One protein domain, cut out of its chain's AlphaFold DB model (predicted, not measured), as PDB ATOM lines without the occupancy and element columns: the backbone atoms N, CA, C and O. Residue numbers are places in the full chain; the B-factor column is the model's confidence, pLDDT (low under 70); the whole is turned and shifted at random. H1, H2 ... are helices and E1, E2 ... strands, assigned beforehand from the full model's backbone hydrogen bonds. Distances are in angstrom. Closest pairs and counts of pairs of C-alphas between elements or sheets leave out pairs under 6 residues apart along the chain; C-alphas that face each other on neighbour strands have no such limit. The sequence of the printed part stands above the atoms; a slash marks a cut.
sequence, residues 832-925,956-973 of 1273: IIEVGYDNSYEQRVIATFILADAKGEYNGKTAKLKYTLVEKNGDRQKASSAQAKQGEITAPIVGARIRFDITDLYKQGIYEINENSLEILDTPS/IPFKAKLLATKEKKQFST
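AT A GLANCE: This is residues 832 to 925 and 956 to 973 of the 1273 residues of an uncharacterized protein of Mycoplasma hyopneumoniae (UniProt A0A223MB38). Two strand sheets curve round a shared core as a flattened, only loosely closed barrel: E1, E2 and E5 make one wall, and the strongly twisted sheet of E3, E4, E6, E7 and E8 makes the other. The walls come together where E5 runs near E4 and, more thinly, where E1 nears E8; short H1 sits beyond E3 at one end, and H2 lies by the gap between E1 and E6. The printed part has 112 residues with two named helices and eight named strands, in the order E1 E2 E3 H1 E4 E5 E6 E7 H2 E8, and is mostly strand. The smaller sheet runs E1 E2 E5, antiparallel throughout; the other is branched at E3, its neighbour pairs also antiparallel. The whole is compact, with a radius of gyration of the C-alphas of 14.1 A and spans of 43 by 32 by 23 A.

IN THESE COORDINATES: E1, residues 832 to 838, begins at C-alpha 832 (275.762, 369.478, 264.601) and is 17.7 A long. E2 is residues 845 to 852, 22.8 A. E3, residues 862 to 872, is the longest strand, 29.3 A, ending at C-alpha 872 (295.517, 380.883, 249.235). H1 is residues 876 to 881; E4, residues 886 to 892, is 20.6 A; E5, residues 897 to 902, is 15.7 A. E6 is residues 909 to 912, E7 residues 918 to 921, H2 residues 966 to 969, and E8 residues 970 to 972, ending at C-alpha 972 (289.900, 382.286, 257.123).

HOW THE PARTS SIT: On one side of E3 lies E4, with N 865 and O 889 2.8 A apart. On its other side lie E7, beside residues 862 to 865, with N 864 and O 919 at 2.8 A, and E6, beside residues 867 to 872, with N 868 and O 912 at 2.9 A. E8 lies on the other side of E6 from E3, with N 911 and O 971 at 2.8 A. H1 stands at this sheet's level, at a height of 1.5 A; its closest C-alphas with E3 are those of Lys 872 and Ala 879, 4.8 A. E4 and E5 come closest at the C-alphas of Ala 891 and Phe 900, 5.8 A. E5 is an edge strand beside E2, with N 847 and O 900 at 2.9 A. E1 and E2 form a hairpin, with N 836 and O 848 at 3.0 A. The closest C-alphas of E1 and E8 are those of Tyr 837 and Phe 971, 6.0 A. H2 only grazes both sheets. E1 and E3 are apart. In H1 every O i to N i+4 pair is within hydrogen-bond range; H2 is too short for one.

THE WHOLE: The C-alphas farthest apart, of Lys 855 and Gln 877, are 43.3 A apart. Residues 926 to 955 are not printed, and C-alphas 925 and 956 are 19.6 A apart across the cut. Of the links that are printed whole, none is long. The mean pLDDT of the printed part is 81.1; residue 840 and residues 859 to 860, 892 to 896 and 922 to 925 are under 70.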
ATOM      1  N   ILE A 832     275.246 368.124 264.380       88.06
ATOM      2  CA  ILE A 832     275.762 369.478 264.601       88.06
ATOM      3  C   ILE A 832     274.668 370.488 264.264       88.06
ATOM      4  O   ILE A 832     274.180 370.526 263.134       88.06
ATOM      5  N   ILE A 833     274.293 371.310 265.238       83.81
ATOM      6  CA  ILE A 833     273.243 372.326 265.101       83.81
ATOM      7  C   ILE A 833     273.804 373.733 264.884       83.81
ATOM      8  O   ILE A 833     273.082 374.593 264.384       83.81
ATOM      9  N   GLU A 834     275.080 373.962 265.211       83.06
ATOM     10  CA  GLU A 834     275.725 375.270 265.093       83.06
ATOM     11  C   GLU A 834     277.240 375.142 264.871       83.06
ATOM     12  O   GLU A 834     277.883 374.246 265.421       83.06
ATOM     13  N   VAL A 835     277.798 376.050 264.062       86.06
ATOM     14  CA  VAL A 835     279.235 376.164 263.766       86.06
ATOM     15  C   VAL A 835     279.659 377.631 263.849       86.06
ATOM     16  O   VAL A 835     278.909 378.515 263.412       86.06
ATOM     17  N   GLY A 836     280.854 377.887 264.382       79.69
ATOM     18  CA  GLY A 836     281.485 379.208 264.415       79.69
ATOM     19  C   GLY A 836     283.011 379.147 264.308       79.69
ATOM     20  O   GLY A 836     283.629 378.178 264.765       79.69
ATOM     21  N   TYR A 837     283.615 380.202 263.737       81.38
ATOM     22  CA  TYR A 837     285.066 380.317 263.515       81.38
ATOM     23  C   TYR A 837     285.665 381.621 264.042       81.38
ATOM     24  O   TYR A 837     285.107 382.702 263.869       81.38
ATOM     25  N   ASP A 838     286.813 381.508 264.710       73.25
ATOM     26  CA  ASP A 838     287.600 382.644 265.171       73.25
ATOM     27  C   ASP A 838     288.731 382.903 264.181       73.25
ATOM     28  O   ASP A 838     289.794 382.290 264.256       73.25
ATOM     29  N   ASN A 839     288.479 383.842 263.277       79.75
ATOM     30  CA  ASN A 839     289.389 384.223 262.200       79.75
ATOM     31  C   ASN A 839     290.335 385.380 262.599       79.75
ATOM     32  O   ASN A 839     290.910 386.033 261.732       79.75
ATOM     33  N   SER A 840     290.436 385.738 263.893       67.88
ATOM     34  CA  SER A 840     291.240 386.903 264.332       67.88
ATOM     35  C   SER A 840     292.747 386.705 264.253       67.88
ATOM     36  O   SER A 840     293.481 387.703 264.264       67.88
ATOM     37  N   TYR A 841     293.206 385.457 264.242       73.12
ATOM     38  CA  TYR A 841     294.622 385.138 264.273       73.12
ATOM     39  C   TYR A 841     295.171 384.951 262.863       73.12
ATOM     40  O   TYR A 841     294.470 384.583 261.923       73.12
ATOM     41  N   GLU A 842     296.471 385.189 262.741       78.69
ATOM     42  CA  GLU A 842     297.146 385.115 261.451       78.69
ATOM     43  C   GLU A 842     297.362 383.669 261.002       78.69
ATOM     44  O   GLU A 842     297.322 383.405 259.822       78.69
ATOM     45  N   GLN A 843     297.578 382.706 261.901       80.81
ATOM     46  CA  GLN A 843     297.901 381.308 261.531       80.81
ATOM     47  C   GLN A 843     297.107 380.288 262.338       80.81
ATOM     48  O   GLN A 843     297.485 379.124 262.467       80.81
ATOM     49  N   ARG A 844     296.028 380.750 262.957       82.06
ATOM     50  CA  ARG A 844     295.248 379.963 263.894       82.06
ATOM     51  C   ARG A 844     293.777 380.257 263.687       82.06
ATOM     52  O   ARG A 844     293.397 381.405 263.494       82.06
ATOM     53  N   VAL A 845     292.951 379.231 263.756       81.50
ATOM     54  CA  VAL A 845     291.504 379.383 263.804       81.50
ATOM     55  C   VAL A 845     290.964 378.478 264.886       81.50
ATOM     56  O   VAL A 845     291.273 377.291 264.945       81.50
ATOM     57  N   ILE A 846     290.121 379.035 265.745       74.50
ATOM     58  CA  ILE A 846     289.383 378.236 266.716       74.50
ATOM     59  C   ILE A 846     288.020 377.936 266.102       74.50
ATOM     60  O   ILE A 846     287.225 378.849 265.888       74.50
ATOM     61  N   ALA A 847     287.746 376.667 265.815       80.38
ATOM     62  CA  ALA A 847     286.461 376.226 265.289       80.38
ATOM     63  C   ALA A 847     285.627 375.603 266.417       80.38
ATOM     64  O   ALA A 847     286.072 374.667 267.087       80.38
ATOM     65  N   THR A 848     284.421 376.125 266.639       78.94
ATOM     66  CA  THR A 848     283.475 375.601 267.632       78.94
ATOM     67  C   THR A 848     282.281 374.974 266.926       78.94
ATOM     68  O   THR A 848     281.656 375.607 266.079       78.94
ATOM     69  N   PHE A 849     281.940 373.752 267.326       82.81
ATOM     70  CA  PHE A 849     280.764 373.022 266.867       82.81
ATOM     71  C   PHE A 849     279.876 372.706 268.070       82.81
ATOM     72  O   PHE A 849     280.372 372.219 269.092       82.81
ATOM     73  N   ILE A 850     278.576 372.967 267.942       78.94
ATOM     74  CA  ILE A 850     277.568 372.575 268.931       78.94
ATOM     75  C   ILE A 850     276.804 371.372 268.393       78.94
ATOM     76  O   ILE A 850     276.232 371.410 267.302       78.94
ATOM     77  N   LEU A 851     276.816 370.304 269.172       82.38
ATOM     78  CA  LEU A 851     276.238 369.005 268.897       82.38
ATOM     79  C   LEU A 851     274.984 368.812 269.754       82.38
ATOM     80  O   LEU A 851     275.050 368.885 270.979       82.38
ATOM     81  N   ALA A 852     273.860 368.492 269.121       82.44
ATOM     82  CA  ALA A 852     272.712 367.935 269.822       82.44
ATOM     83  C   ALA A 852     272.853 366.405 269.859       82.44
ATOM     84  O   ALA A 852     272.828 365.767 268.804       82.44
ATOM     85  N   ASP A 853     273.055 365.827 271.050       82.31
ATOM     86  CA  ASP A 853     273.281 364.384 271.247       82.31
ATOM     87  C   ASP A 853     272.628 363.843 272.534       82.31
ATOM     88  O   ASP A 853     273.264 363.319 273.452       82.31
ATOM     89  N   ALA A 854     271.307 363.952 272.588       75.56
ATOM     90  CA  ALA A 854     270.446 363.414 273.639       75.56
ATOM     91  C   ALA A 854     270.641 361.925 273.957       75.56
ATOM     92  O   ALA A 854     270.434 361.473 275.083       75.56
ATOM     93  N   LYS A 855     270.989 361.145 272.937       78.94
ATOM     94  CA  LYS A 855     271.169 359.698 273.039       78.94
ATOM     95  C   LYS A 855     272.572 359.324 273.526       78.94
ATOM     96  O   LYS A 855     272.795 358.174 273.902       78.94
ATOM     97  N   GLY A 856     273.496 360.291 273.557       72.00
ATOM     98  CA  GLY A 856     274.876 360.103 273.993       72.00
ATOM     99  C   GLY A 856     275.689 359.235 273.031       72.00
ATOM    100  O   GLY A 856     276.571 358.502 273.470       72.00
ATOM    101  N   GLU A 857     275.387 359.270 271.729       78.25
ATOM    102  CA  GLU A 857     276.092 358.466 270.725       78.25
ATOM    103  C   GLU A 857     277.560 358.893 270.543       78.25
ATOM    104  O   GLU A 857     278.391 358.096 270.078       78.25
ATOM    105  N   TYR A 858     277.872 360.138 270.912       78.56
ATOM    106  CA  TYR A 858     279.139 360.814 270.660       78.56
ATOM    107  C   TYR A 858     279.796 361.389 271.924       78.56
ATOM    108  O   TYR A 858     281.013 361.571 271.932       78.56
ATOM    109  N   ASN A 859     279.038 361.657 272.990       69.06
ATOM    110  CA  ASN A 859     279.589 362.198 274.238       69.06
ATOM    111  C   ASN A 859     280.760 361.346 274.779       69.06
ATOM    112  O   ASN A 859     280.663 360.121 274.874       69.06
ATOM    113  N   GLY A 860     281.875 361.995 275.128       63.78
ATOM    114  CA  GLY A 860     283.089 361.333 275.620       63.78
ATOM    115  C   GLY A 860     283.961 360.671 274.544       63.78
ATOM    116  O   GLY A 860     285.018 360.138 274.877       63.78
ATOM    117  N   LYS A 861     283.562 360.713 273.265       80.62
ATOM    118  CA  LYS A 861     284.403 360.278 272.139       80.62
ATOM    119  C   LYS A 861     285.315 361.404 271.657       80.62
ATOM    120  O   LYS A 861     285.190 362.555 272.070       80.62
ATOM    121  N   THR A 862     286.226 361.071 270.748       78.00
ATOM    122  CA  THR A 862     287.093 362.043 270.077       78.00
ATOM    123  C   THR A 862     286.572 362.297 268.669       78.00
ATOM    124  O   THR A 862     286.447 361.364 267.873       78.00
ATOM    125  N   ALA A 863     286.287 363.561 268.365       83.06
ATOM    126  CA  ALA A 863     285.963 364.008 267.021       83.06
ATOM    127  C   ALA A 863     287.241 364.368 266.263       83.06
ATOM    128  O   ALA A 863     288.183 364.919 266.835       83.06
ATOM    129  N   LYS A 864     287.249 364.096 264.963       89.31
ATOM    130  CA  LYS A 864     288.274 364.497 264.008       89.31
ATOM    131  C   LYS A 864     287.640 365.434 262.988       89.31
ATOM    132  O   LYS A 864     286.687 365.051 262.314       89.31
ATOM    133  N   LEU A 865     288.167 366.649 262.885       91.56
ATOM    134  CA  LEU A 865     287.779 367.625 261.875       91.56
ATOM    135  C   LEU A 865     288.738 367.547 260.692       91.56
ATOM    136  O   LEU A 865     289.943 367.701 260.876       91.56
ATOM    137  N   LYS A 866     288.187 367.373 259.492       92.56
ATOM    138  CA  LYS A 866     288.874 367.482 258.206       92.56
ATOM    139  C   LYS A 866     288.506 368.800 257.539       92.56
ATOM    140  O   LYS A 866     287.323 369.104 257.376       92.56
ATOM    141  N   TYR A 867     289.500 369.554 257.102       93.00
ATOM    142  CA  TYR A 867     289.306 370.821 256.398       93.00
ATOM    143  C   TYR A 867     290.224 370.905 255.181       93.00
ATOM    144  O   TYR A 867     291.290 370.291 255.146       93.00
ATOM    145  N   THR A 868     289.794 371.646 254.162       93.12
ATOM    146  CA  THR A 868     290.529 371.805 252.898       93.12
ATOM    147  C   THR A 868     290.755 373.279 252.605       93.12
ATOM    148  O   THR A 868     289.836 374.077 252.730       93.12
ATOM    149  N   LEU A 869     291.966 373.648 252.204       92.38
ATOM    150  CA  LEU A 869     292.300 374.975 251.704       92.38
ATOM    151  C   LEU A 869     291.651 375.181 250.328       92.38
ATOM    152  O   LEU A 869     291.909 374.419 249.398       92.38
ATOM    153  N   VAL A 870     290.822 376.214 250.198       91.50
ATOM    154  CA  VAL A 870     290.104 376.552 248.958       91.50
ATOM    155  C   VAL A 870     290.724 377.757 248.263       91.50
ATOM    156  O   VAL A 870     290.821 377.765 247.038       91.50
ATOM    157  N   GLU A 871     291.180 378.757 249.019       90.56
ATOM    158  CA  GLU A 871     291.888 379.922 248.476       90.56
ATOM    159  C   GLU A 871     293.135 380.208 249.308       90.56
ATOM    160  O   GLU A 871     293.092 380.200 250.536       90.56
ATOM    161  N   LYS A 872     294.251 380.471 248.628       88.81
ATOM    162  CA  LYS A 872     295.517 380.883 249.235       88.81
ATOM    163  C   LYS A 872     295.895 382.231 248.644       88.81
ATOM    164  O   LYS A 872     295.982 382.356 247.424       88.81
ATOM    165  N   ASN A 873     296.094 383.233 249.492       85.56
ATOM    166  CA  ASN A 873     296.443 384.600 249.096       85.56
ATOM    167  C   ASN A 873     295.438 385.184 248.081       85.56
ATOM    168  O   ASN A 873     295.817 385.863 247.131       85.56
ATOM    169  N   GLY A 874     294.151 384.845 248.242       81.50
ATOM    170  CA  GLY A 874     293.065 385.261 247.346       81.50
ATOM    171  C   GLY A 874     292.963 384.500 246.014       81.50
ATOM    172  O   GLY A 874     292.198 384.925 245.147       81.50
ATOM    173  N   ASP A 875     293.710 383.401 245.837       83.25
ATOM    174  CA  ASP A 875     293.754 382.609 244.602       83.25
ATOM    175  C   ASP A 875     293.498 381.103 244.846       83.25
ATOM    176  O   ASP A 875     294.141 380.445 245.673       83.25
ATOM    177  N   ARG A 876     292.560 380.532 244.079       86.19
ATOM    178  CA  ARG A 876     292.195 379.102 244.102       86.19
ATOM    179  C   ARG A 876     293.244 378.197 243.461       86.19
ATOM    180  O   ARG A 876     293.401 377.044 243.867       86.19
ATOM    181  N   GLN A 877     293.970 378.693 242.460       84.12
ATOM    182  CA  GLN A 877     295.024 377.920 241.800       84.12
ATOM    183  C   GLN A 877     296.217 377.742 242.741       84.12
ATOM    184  O   GLN A 877     296.719 376.628 242.891       84.12
ATOM    185  N   LYS A 878     296.583 378.800 243.482       81.94
ATOM    186  CA  LYS A 878     297.618 378.734 244.527       81.94
ATOM    187  C   LYS A 878     297.256 377.769 245.656       81.94
ATOM    188  O   LYS A 878     298.129 377.054 246.138       81.94
ATOM    189  N   ALA A 879     295.980 377.693 246.048       84.38
ATOM    190  CA  ALA A 879     295.513 376.681 246.999       84.38
ATOM    191  C   ALA A 879     295.685 375.255 246.449       84.38
ATOM    192  O   ALA A 879     296.143 374.355 247.152       84.38
ATOM    193  N   SER A 880     295.397 375.063 245.160       80.81
ATOM    194  CA  SER A 880     295.525 373.769 244.482       80.81
ATOM    195  C   SER A 880     296.972 373.305 244.324       80.81
ATOM    196  O   SER A 880     297.189 372.110 244.150       80.81
ATOM    197  N   SER A 881     297.962 374.197 244.409       78.31
ATOM    198  CA  SER A 881     299.397 373.874 244.385       78.31
ATOM    199  C   SER A 881     300.072 373.898 245.763       78.31
ATOM    200  O   SER A 881     301.252 373.568 245.842       78.31
ATOM    201  N   ALA A 882     299.348 374.253 246.830       80.00
ATOM    202  CA  ALA A 882     299.909 374.436 248.167       80.00
ATOM    203  C   ALA A 882     300.462 373.137 248.781       80.00
ATOM    204  O   ALA A 882     299.984 372.046 248.472       80.00
ATOM    205  N   GLN A 883     301.449 373.221 249.673       73.88
ATOM    206  CA  GLN A 883     301.990 372.038 250.354       73.88
ATOM    207  C   GLN A 883     301.002 371.475 251.393       73.88
ATOM    208  O   GLN A 883     300.832 370.259 251.479       73.88
ATOM    209  N   ALA A 884     300.288 372.341 252.119       74.50
ATOM    210  CA  ALA A 884     299.305 371.976 253.144       74.50
ATOM    211  C   ALA A 884     297.857 372.246 252.677       74.50
ATOM    212  O   ALA A 884     297.175 373.143 253.173       74.50
ATOM    213  N   LYS A 885     297.375 371.478 251.687       80.62
ATOM    214  CA  LYS A 885     296.028 371.664 251.092       80.62
ATOM    215  C   LYS A 885     294.890 371.148 251.963       80.62
ATOM    216  O   LYS A 885     293.751 371.561 251.789       80.62
ATOM    217  N   GLN A 886     295.172 370.195 252.840       84.62
ATOM    218  CA  GLN A 886     294.193 369.560 253.712       84.62
ATOM    219  C   GLN A 886     294.814 369.388 255.087       84.62
ATOM    220  O   GLN A 886     296.014 369.140 255.200       84.62
ATOM    221  N   GLY A 887     293.994 369.525 256.118       84.38
ATOM    222  CA  GLY A 887     294.419 369.328 257.489       84.38
ATOM    223  C   GLY A 887     293.391 368.536 258.271       84.38
ATOM    224  O   GLY A 887     292.204 368.486 257.931       84.38
ATOM    225  N   GLU A 888     293.886 367.891 259.317       89.25
ATOM    226  CA  GLU A 888     293.085 367.087 260.216       89.25
ATOM    227  C   GLU A 888     293.483 367.399 261.654       89.25
ATOM    228  O   GLU A 888     294.664 367.430 261.988       89.25
ATOM    229  N   ILE A 889     292.496 367.612 262.517       84.31
ATOM    230  CA  ILE A 889     292.721 367.887 263.935       84.31
ATOM    231  C   ILE A 889     291.697 367.135 264.771       84.31
ATOM    232  O   ILE A 889     290.566 366.915 264.338       84.31
ATOM    233  N   THR A 890     292.089 366.719 265.971       81.69
ATOM    234  CA  THR A 890     291.224 365.985 266.888       81.69
ATOM    235  C   THR A 890     290.896 366.810 268.124       81.69
ATOM    236  O   THR A 890     291.706 367.602 268.601       81.69
ATOM    237  N   ALA A 891     289.688 366.628 268.645       70.06
ATOM    238  CA  ALA A 891     289.243 367.243 269.885       70.06
ATOM    239  C   ALA A 891     288.288 366.296 270.625       70.06
ATOM    240  O   ALA A 891     287.496 365.598 269.980       70.06
ATOM    241  N   PRO A 892     288.333 366.252 271.967       69.81
ATOM    242  CA  PRO A 892     287.341 365.517 272.734       69.81
ATOM    243  C   PRO A 892     285.967 366.174 272.582       69.81
ATOM    244  O   PRO A 892     285.843 367.401 272.546       69.81
ATOM    245  N   ILE A 893     284.929 365.348 272.536       69.38
ATOM    246  CA  ILE A 893     283.541 365.792 272.614       69.38
ATOM    247  C   ILE A 893     283.209 365.946 274.096       69.38
ATOM    248  O   ILE A 893     283.054 364.957 274.817       69.38
ATOM    249  N   VAL A 894     283.152 367.195 274.560       57.12
ATOM    250  CA  VAL A 894     282.879 367.531 275.961       57.12
ATOM    251  C   VAL A 894     281.452 368.046 276.056       57.12
ATOM    252  O   VAL A 894     281.152 369.168 275.644       57.12
ATOM    253  N   GLY A 895     280.556 367.206 276.579       61.62
ATOM    254  CA  GLY A 895     279.129 367.510 276.587       61.62
ATOM    255  C   GLY A 895     278.610 367.691 275.160       61.62
ATOM    256  O   GLY A 895     278.774 366.811 274.320       61.62
ATOM    257  N   ALA A 896     278.004 368.846 274.890       66.25
ATOM    258  CA  ALA A 896     277.447 369.205 273.587       66.25
ATOM    259  C   ALA A 896     278.417 370.007 272.700       66.25
ATOM    260  O   ALA A 896     278.020 370.502 271.649       66.25
ATOM    261  N   ARG A 897     279.678 370.198 273.106       70.25
ATOM    262  CA  ARG A 897     280.613 371.082 272.404       70.25
ATOM    263  C   ARG A 897     281.850 370.340 271.927       70.25
ATOM    264  O   ARG A 897     282.466 369.569 272.661       70.25
ATOM    265  N   ILE A 898     282.261 370.671 270.708       76.19
ATOM    266  CA  ILE A 898     283.535 370.260 270.125       76.19
ATOM    267  C   ILE A 898     284.296 371.529 269.765       76.19
ATOM    268  O   ILE A 898     283.772 372.404 269.073       76.19
ATOM    269  N   ARG A 899     285.522 371.659 270.270       75.00
ATOM    270  CA  ARG A 899     286.374 372.824 270.018       75.00
ATOM    271  C   ARG A 899     287.690 372.362 269.423       75.00
ATOM    272  O   ARG A 899     288.461 371.688 270.097       75.00
ATOM    273  N   PHE A 900     287.945 372.780 268.192       79.19
ATOM    274  CA  PHE A 900     289.214 372.559 267.519       79.19
ATOM    275  C   PHE A 900     290.048 373.827 267.583       79.19
ATOM    276  O   PHE A 900     289.557 374.920 267.303       79.19
ATOM    277  N   ASP A 901     291.305 373.665 267.971       77.25
ATOM    278  CA  ASP A 901     292.296 374.729 267.992       77.25
ATOM    279  C   ASP A 901     293.255 374.527 266.820       77.25
ATOM    280  O   ASP A 901     294.263 373.838 266.937       77.25
ATOM    281  N   ILE A 902     292.859 375.027 265.653       82.62
ATOM    282  CA  ILE A 902     293.543 374.764 264.391       82.62
ATOM    283  C   ILE A 902     294.722 375.727 264.290       82.62
ATOM    284  O   ILE A 902     294.505 376.929 264.167       82.62
ATOM    285  N   THR A 903     295.952 375.227 264.353       80.75
ATOM    286  CA  THR A 903     297.184 376.026 264.236       80.75
ATOM    287  C   THR A 903     297.892 375.771 262.908       80.75
ATOM    288  O   THR A 903     297.458 374.937 262.113       80.75
ATOM    289  N   ASP A 904     298.979 376.508 262.666       78.81
ATOM    290  CA  ASP A 904     299.887 376.316 261.526       78.81
ATOM    291  C   ASP A 904     299.211 376.499 260.153       78.81
ATOM    292  O   ASP A 904     299.584 375.887 259.152       78.81
ATOM    293  N   LEU A 905     298.200 377.371 260.103       86.00
ATOM    294  CA  LEU A 905     297.504 377.759 258.877       86.00
ATOM    295  C   LEU A 905     298.298 378.826 258.099       86.00
ATOM    296  O   LEU A 905     299.080 379.582 258.675       86.00
ATOM    297  N   TYR A 906     298.073 378.926 256.784       86.88
ATOM    298  CA  TYR A 906     298.610 380.012 255.957       86.88
ATOM    299  C   TYR A 906     298.143 381.360 256.491       86.88
ATOM    300  O   TYR A 906     297.022 381.449 256.975       86.88
ATOM    301  N   LYS A 907     298.956 382.418 256.368       86.69
ATOM    302  CA  LYS A 907     298.590 383.743 256.890       86.69
ATOM    303  C   LYS A 907     297.372 384.376 256.216       86.69
ATOM    304  O   LYS A 907     296.625 385.102 256.862       86.69
ATOM    305  N   GLN A 908     297.161 384.061 254.940       88.06
ATOM    306  CA  GLN A 908     295.996 384.470 254.158       88.06
ATOM    307  C   GLN A 908     295.381 383.256 253.448       88.06
ATOM    308  O   GLN A 908     295.466 383.103 252.229       88.06
ATOM    309  N   GLY A 909     294.797 382.349 254.224       89.50
ATOM    310  CA  GLY A 909     294.123 381.152 253.727       89.50
ATOM    311  C   GLY A 909     292.618 381.215 253.960       89.50
ATOM    312  O   GLY A 909     292.176 381.665 255.013       89.50
ATOM    313  N   ILE A 910     291.835 380.725 252.998       92.00
ATOM    314  CA  ILE A 910     290.422 380.381 253.177       92.00
ATOM    315  C   ILE A 910     290.312 378.868 253.115       92.00
ATOM    316  O   ILE A 910     290.652 378.242 252.109       92.00
ATOM    317  N   TYR A 911     289.810 378.295 254.192       93.44
ATOM    318  CA  TYR A 911     289.609 376.872 254.373       93.44
ATOM    319  C   TYR A 911     288.123 376.566 254.424       93.44
ATOM    320  O   TYR A 911     287.312 377.402 254.812       93.44
ATOM    321  N   GLU A 912     287.764 375.354 254.040       94.06
ATOM    322  CA  GLU A 912     286.388 374.911 253.927       94.06
ATOM    323  C   GLU A 912     286.193 373.545 254.580       94.06
ATOM    324  O   GLU A 912     287.059 372.663 254.517       94.06
ATOM    325  N   ILE A 913     285.020 373.381 255.182       93.62
ATOM    326  CA  ILE A 913     284.495 372.111 255.670       93.62
ATOM    327  C   ILE A 913     283.261 371.710 254.855       93.62
ATOM    328  O   ILE A 913     282.589 372.539 254.240       93.62
ATOM    329  N   ASN A 914     282.935 370.424 254.850       89.75
ATOM    330  CA  ASN A 914     281.740 369.888 254.209       89.75
ATOM    331  C   ASN A 914     280.955 368.990 255.176       89.75
ATOM    332  O   ASN A 914     281.346 368.792 256.325       89.75
ATOM    333  N   GLU A 915     279.838 368.434 254.709       86.31
ATOM    334  CA  GLU A 915     278.946 367.609 255.536       86.31
ATOM    335  C   GLU A 915     279.610 366.333 256.091       86.31
ATOM    336  O   GLU A 915     279.129 365.770 257.070       86.31
ATOM    337  N   ASN A 916     280.740 365.909 255.515       85.81
ATOM    338  CA  ASN A 916     281.522 364.742 255.931       85.81
ATOM    339  C   ASN A 916     282.817 365.118 256.669       85.81
ATOM    340  O   ASN A 916     283.632 364.249 256.965       85.81
ATOM    341  N   SER A 917     283.035 366.401 256.968       87.75
ATOM    342  CA  SER A 917     284.270 366.871 257.603       87.75
ATOM    343  C   SER A 917     284.447 366.408 259.047       87.75
ATOM    344  O   SER A 917     285.554 366.517 259.564       87.75
ATOM    345  N   LEU A 918     283.395 365.931 259.718       88.69
ATOM    346  CA  LEU A 918     283.440 365.586 261.137       88.69
ATOM    347  C   LEU A 918     283.256 364.078 261.344       88.69
ATOM    348  O   LEU A 918     282.167 363.534 261.161       88.69
ATOM    349  N   GLU A 919     284.334 363.410 261.746       89.50
ATOM    350  CA  GLU A 919     284.394 361.959 261.952       89.50
ATOM    351  C   GLU A 919     284.614 361.611 263.424       89.50
ATOM    352  O   GLU A 919     285.262 362.351 264.164       89.50
ATOM    353  N   ILE A 920     284.103 360.459 263.850       85.44
ATOM    354  CA  ILE A 920     284.396 359.882 265.160       85.44
ATOM    355  C   ILE A 920     285.547 358.893 265.035       85.44
ATOM    356  O   ILE A 920     285.538 358.021 264.168       85.44
ATOM    357  N   LEU A 921     286.518 359.003 265.938       81.00
ATOM    358  CA  LEU A 921     287.575 358.009 266.080       81.00
ATOM    359  C   LEU A 921     287.130 356.933 267.077       81.00
ATOM    360  O   LEU A 921     286.984 357.203 268.271       81.00
ATOM    361  N   ASP A 922     286.920 355.708 266.594       57.75
ATOM    362  CA  ASP A 922     286.580 354.555 267.430       57.75
ATOM    363  C   ASP A 922     287.850 353.982 268.087       57.75
ATOM    364  O   ASP A 922     288.418 352.999 267.622       57.75
ATOM    365  N   THR A 923     288.352 354.637 269.143       47.69
ATOM    366  CA  THR A 923     289.097 354.026 270.274       47.69
ATOM    367  C   THR A 923     289.503 355.083 271.319       47.69
ATOM    368  O   THR A 923     289.895 356.195 270.959       47.69
ATOM    369  N   PRO A 924     289.454 354.761 272.630       41.72
ATOM    370  CA  PRO A 924     289.889 355.665 273.686       41.72
ATOM    371  C   PRO A 924     291.415 355.605 273.814       41.72
ATOM    372  O   PRO A 924     291.961 354.643 274.353       41.72
ATOM    373  N   SER A 925     292.126 356.631 273.342       29.97
ATOM    374  CA  SER A 925     293.533 356.781 273.720       29.97
ATOM    375  C   SER A 925     293.606 357.335 275.144       29.97
ATOM    376  O   SER A 925     292.952 358.320 275.490       29.97
ATOM    377  N   ILE A 956     279.604 362.465 262.108       85.06
ATOM    378  CA  ILE A 956     278.571 363.233 262.812       85.06
ATOM    379  C   ILE A 956     277.842 364.080 261.759       85.06
ATOM    380  O   ILE A 956     278.488 364.915 261.123       85.06
ATOM    381  N   PRO A 957     276.528 363.902 261.536       89.31
ATOM    382  CA  PRO A 957     275.825 364.656 260.503       89.31
ATOM    383  C   PRO A 957     275.633 366.122 260.918       89.31
ATOM    384  O   PRO A 957     275.499 366.435 262.100       89.31
ATOM    385  N   PHE A 958     275.553 367.029 259.946       90.38
ATOM    386  CA  PHE A 958     275.176 368.430 260.170       90.38
ATOM    387  C   PHE A 958     273.661 368.604 260.024       90.38
ATOM    388  O   PHE A 958     273.022 367.888 259.250       90.38
ATOM    389  N   LYS A 959     273.070 369.562 260.748       89.44
ATOM    390  CA  LYS A 959     271.694 370.014 260.507       89.44
ATOM    391  C   LYS A 959     271.546 370.411 259.037       89.44
ATOM    392  O   LYS A 959     272.401 371.113 258.492       89.44
ATOM    393  N   ALA A 960     270.451 369.994 258.404       85.56
ATOM    394  CA  ALA A 960     270.177 370.330 257.009       85.56
ATOM    395  C   ALA A 960     270.335 371.842 256.739       85.56
ATOM    396  O   ALA A 960     269.810 372.671 257.484       85.56
ATOM    397  N   LYS A 961     271.055 372.189 255.661       85.06
ATOM    398  CA  LYS A 961     271.390 373.569 255.250       85.06
ATOM    399  C   LYS A 961     272.252 374.375 256.240       85.06
ATOM    400  O   LYS A 961     272.466 375.558 255.998       85.06
ATOM    401  N   LEU A 962     272.799 373.778 257.304       85.56
ATOM    402  CA  LEU A 962     273.660 374.499 258.254       85.56
ATOM    403  C   LEU A 962     274.919 375.070 257.585       85.56
ATOM    404  O   LEU A 962     275.326 376.182 257.892       85.56
ATOM    405  N   LEU A 963     275.498 374.330 256.640       88.88
ATOM    406  CA  LEU A 963     276.673 374.748 255.868       88.88
ATOM    407  C   LEU A 963     276.302 375.421 254.531       88.88
ATOM    408  O   LEU A 963     277.130 375.490 253.626       88.88
ATOM    409  N   ALA A 964     275.055 375.886 254.367       86.00
ATOM    410  CA  ALA A 964     274.611 376.517 253.120       86.00
ATOM    411  C   ALA A 964     275.219 377.914 252.907       86.00
ATOM    412  O   ALA A 964     275.335 378.362 251.766       86.00
ATOM    413  N   THR A 965     275.615 378.603 253.980       84.19
ATOM    414  CA  THR A 965     276.280 379.909 253.906       84.19
ATOM    415  C   THR A 965     277.795 379.752 253.976       84.19
ATOM    416  O   THR A 965     278.323 378.865 254.653       84.19
ATOM    417  N   LYS A 966     278.521 380.648 253.293       83.06
ATOM    418  CA  LYS A 966     279.991 380.643 253.311       83.06
ATOM    419  C   LYS A 966     280.545 380.813 254.724       83.06
ATOM    420  O   LYS A 966     281.490 380.127 255.058       83.06
ATOM    421  N   GLU A 967     279.927 381.631 255.568       80.56
ATOM    422  CA  GLU A 967     280.374 381.870 256.952       80.56
ATOM    423  C   GLU A 967     280.332 380.621 257.837       80.56
ATOM    424  O   GLU A 967     281.132 380.482 258.758       80.56
ATOM    425  N   LYS A 968     279.405 379.695 257.571       85.12
ATOM    426  CA  LYS A 968     279.313 378.423 258.302       85.12
ATOM    427  C   LYS A 968     280.194 377.344 257.682       85.12
ATOM    428  O   LYS A 968     280.699 376.472 258.390       85.12
ATOM    429  N   LYS A 969     280.403 377.410 256.369       90.31
ATOM    430  CA  LYS A 969     281.178 376.435 255.600       90.31
ATOM    431  C   LYS A 969     282.683 376.735 255.570       90.31
ATOM    432  O   LYS A 969     283.476 375.809 255.433       90.31
ATOM    433  N   GLN A 970     283.075 378.002 255.677       92.69
ATOM    434  CA  GLN A 970     284.438 378.478 255.454       92.69
ATOM    435  C   GLN A 970     284.970 379.265 256.646       92.69
ATOM    436  O   GLN A 970     284.247 380.018 257.295       92.69
ATOM    437  N   PHE A 971     286.269 379.126 256.882       91.94
ATOM    438  CA  PHE A 971     287.022 379.923 257.838       91.94
ATOM    439  C   PHE A 971     288.279 380.477 257.196       91.94
ATOM    440  O   PHE A 971     288.783 379.925 256.220       91.94
ATOM    441  N   SER A 972     288.779 381.585 257.728       89.50
ATOM    442  CA  SER A 972     289.900 382.286 257.123       89.50
ATOM    443  C   SER A 972     290.901 382.761 258.153       89.50
ATOM    444  O   SER A 972     290.556 383.071 259.288       89.50
ATOM    445  N   THR A 973     292.138 382.892 257.723       87.75
ATOM    446  CA  THR A 973     293.181 383.618 258.440       87.75
ATOM    447  C   THR A 973     293.384 384.989 257.811       87.75
ATOM    448  O   THR A 973     293.195 385.170 256.605       87.75
TER     449      THR A 973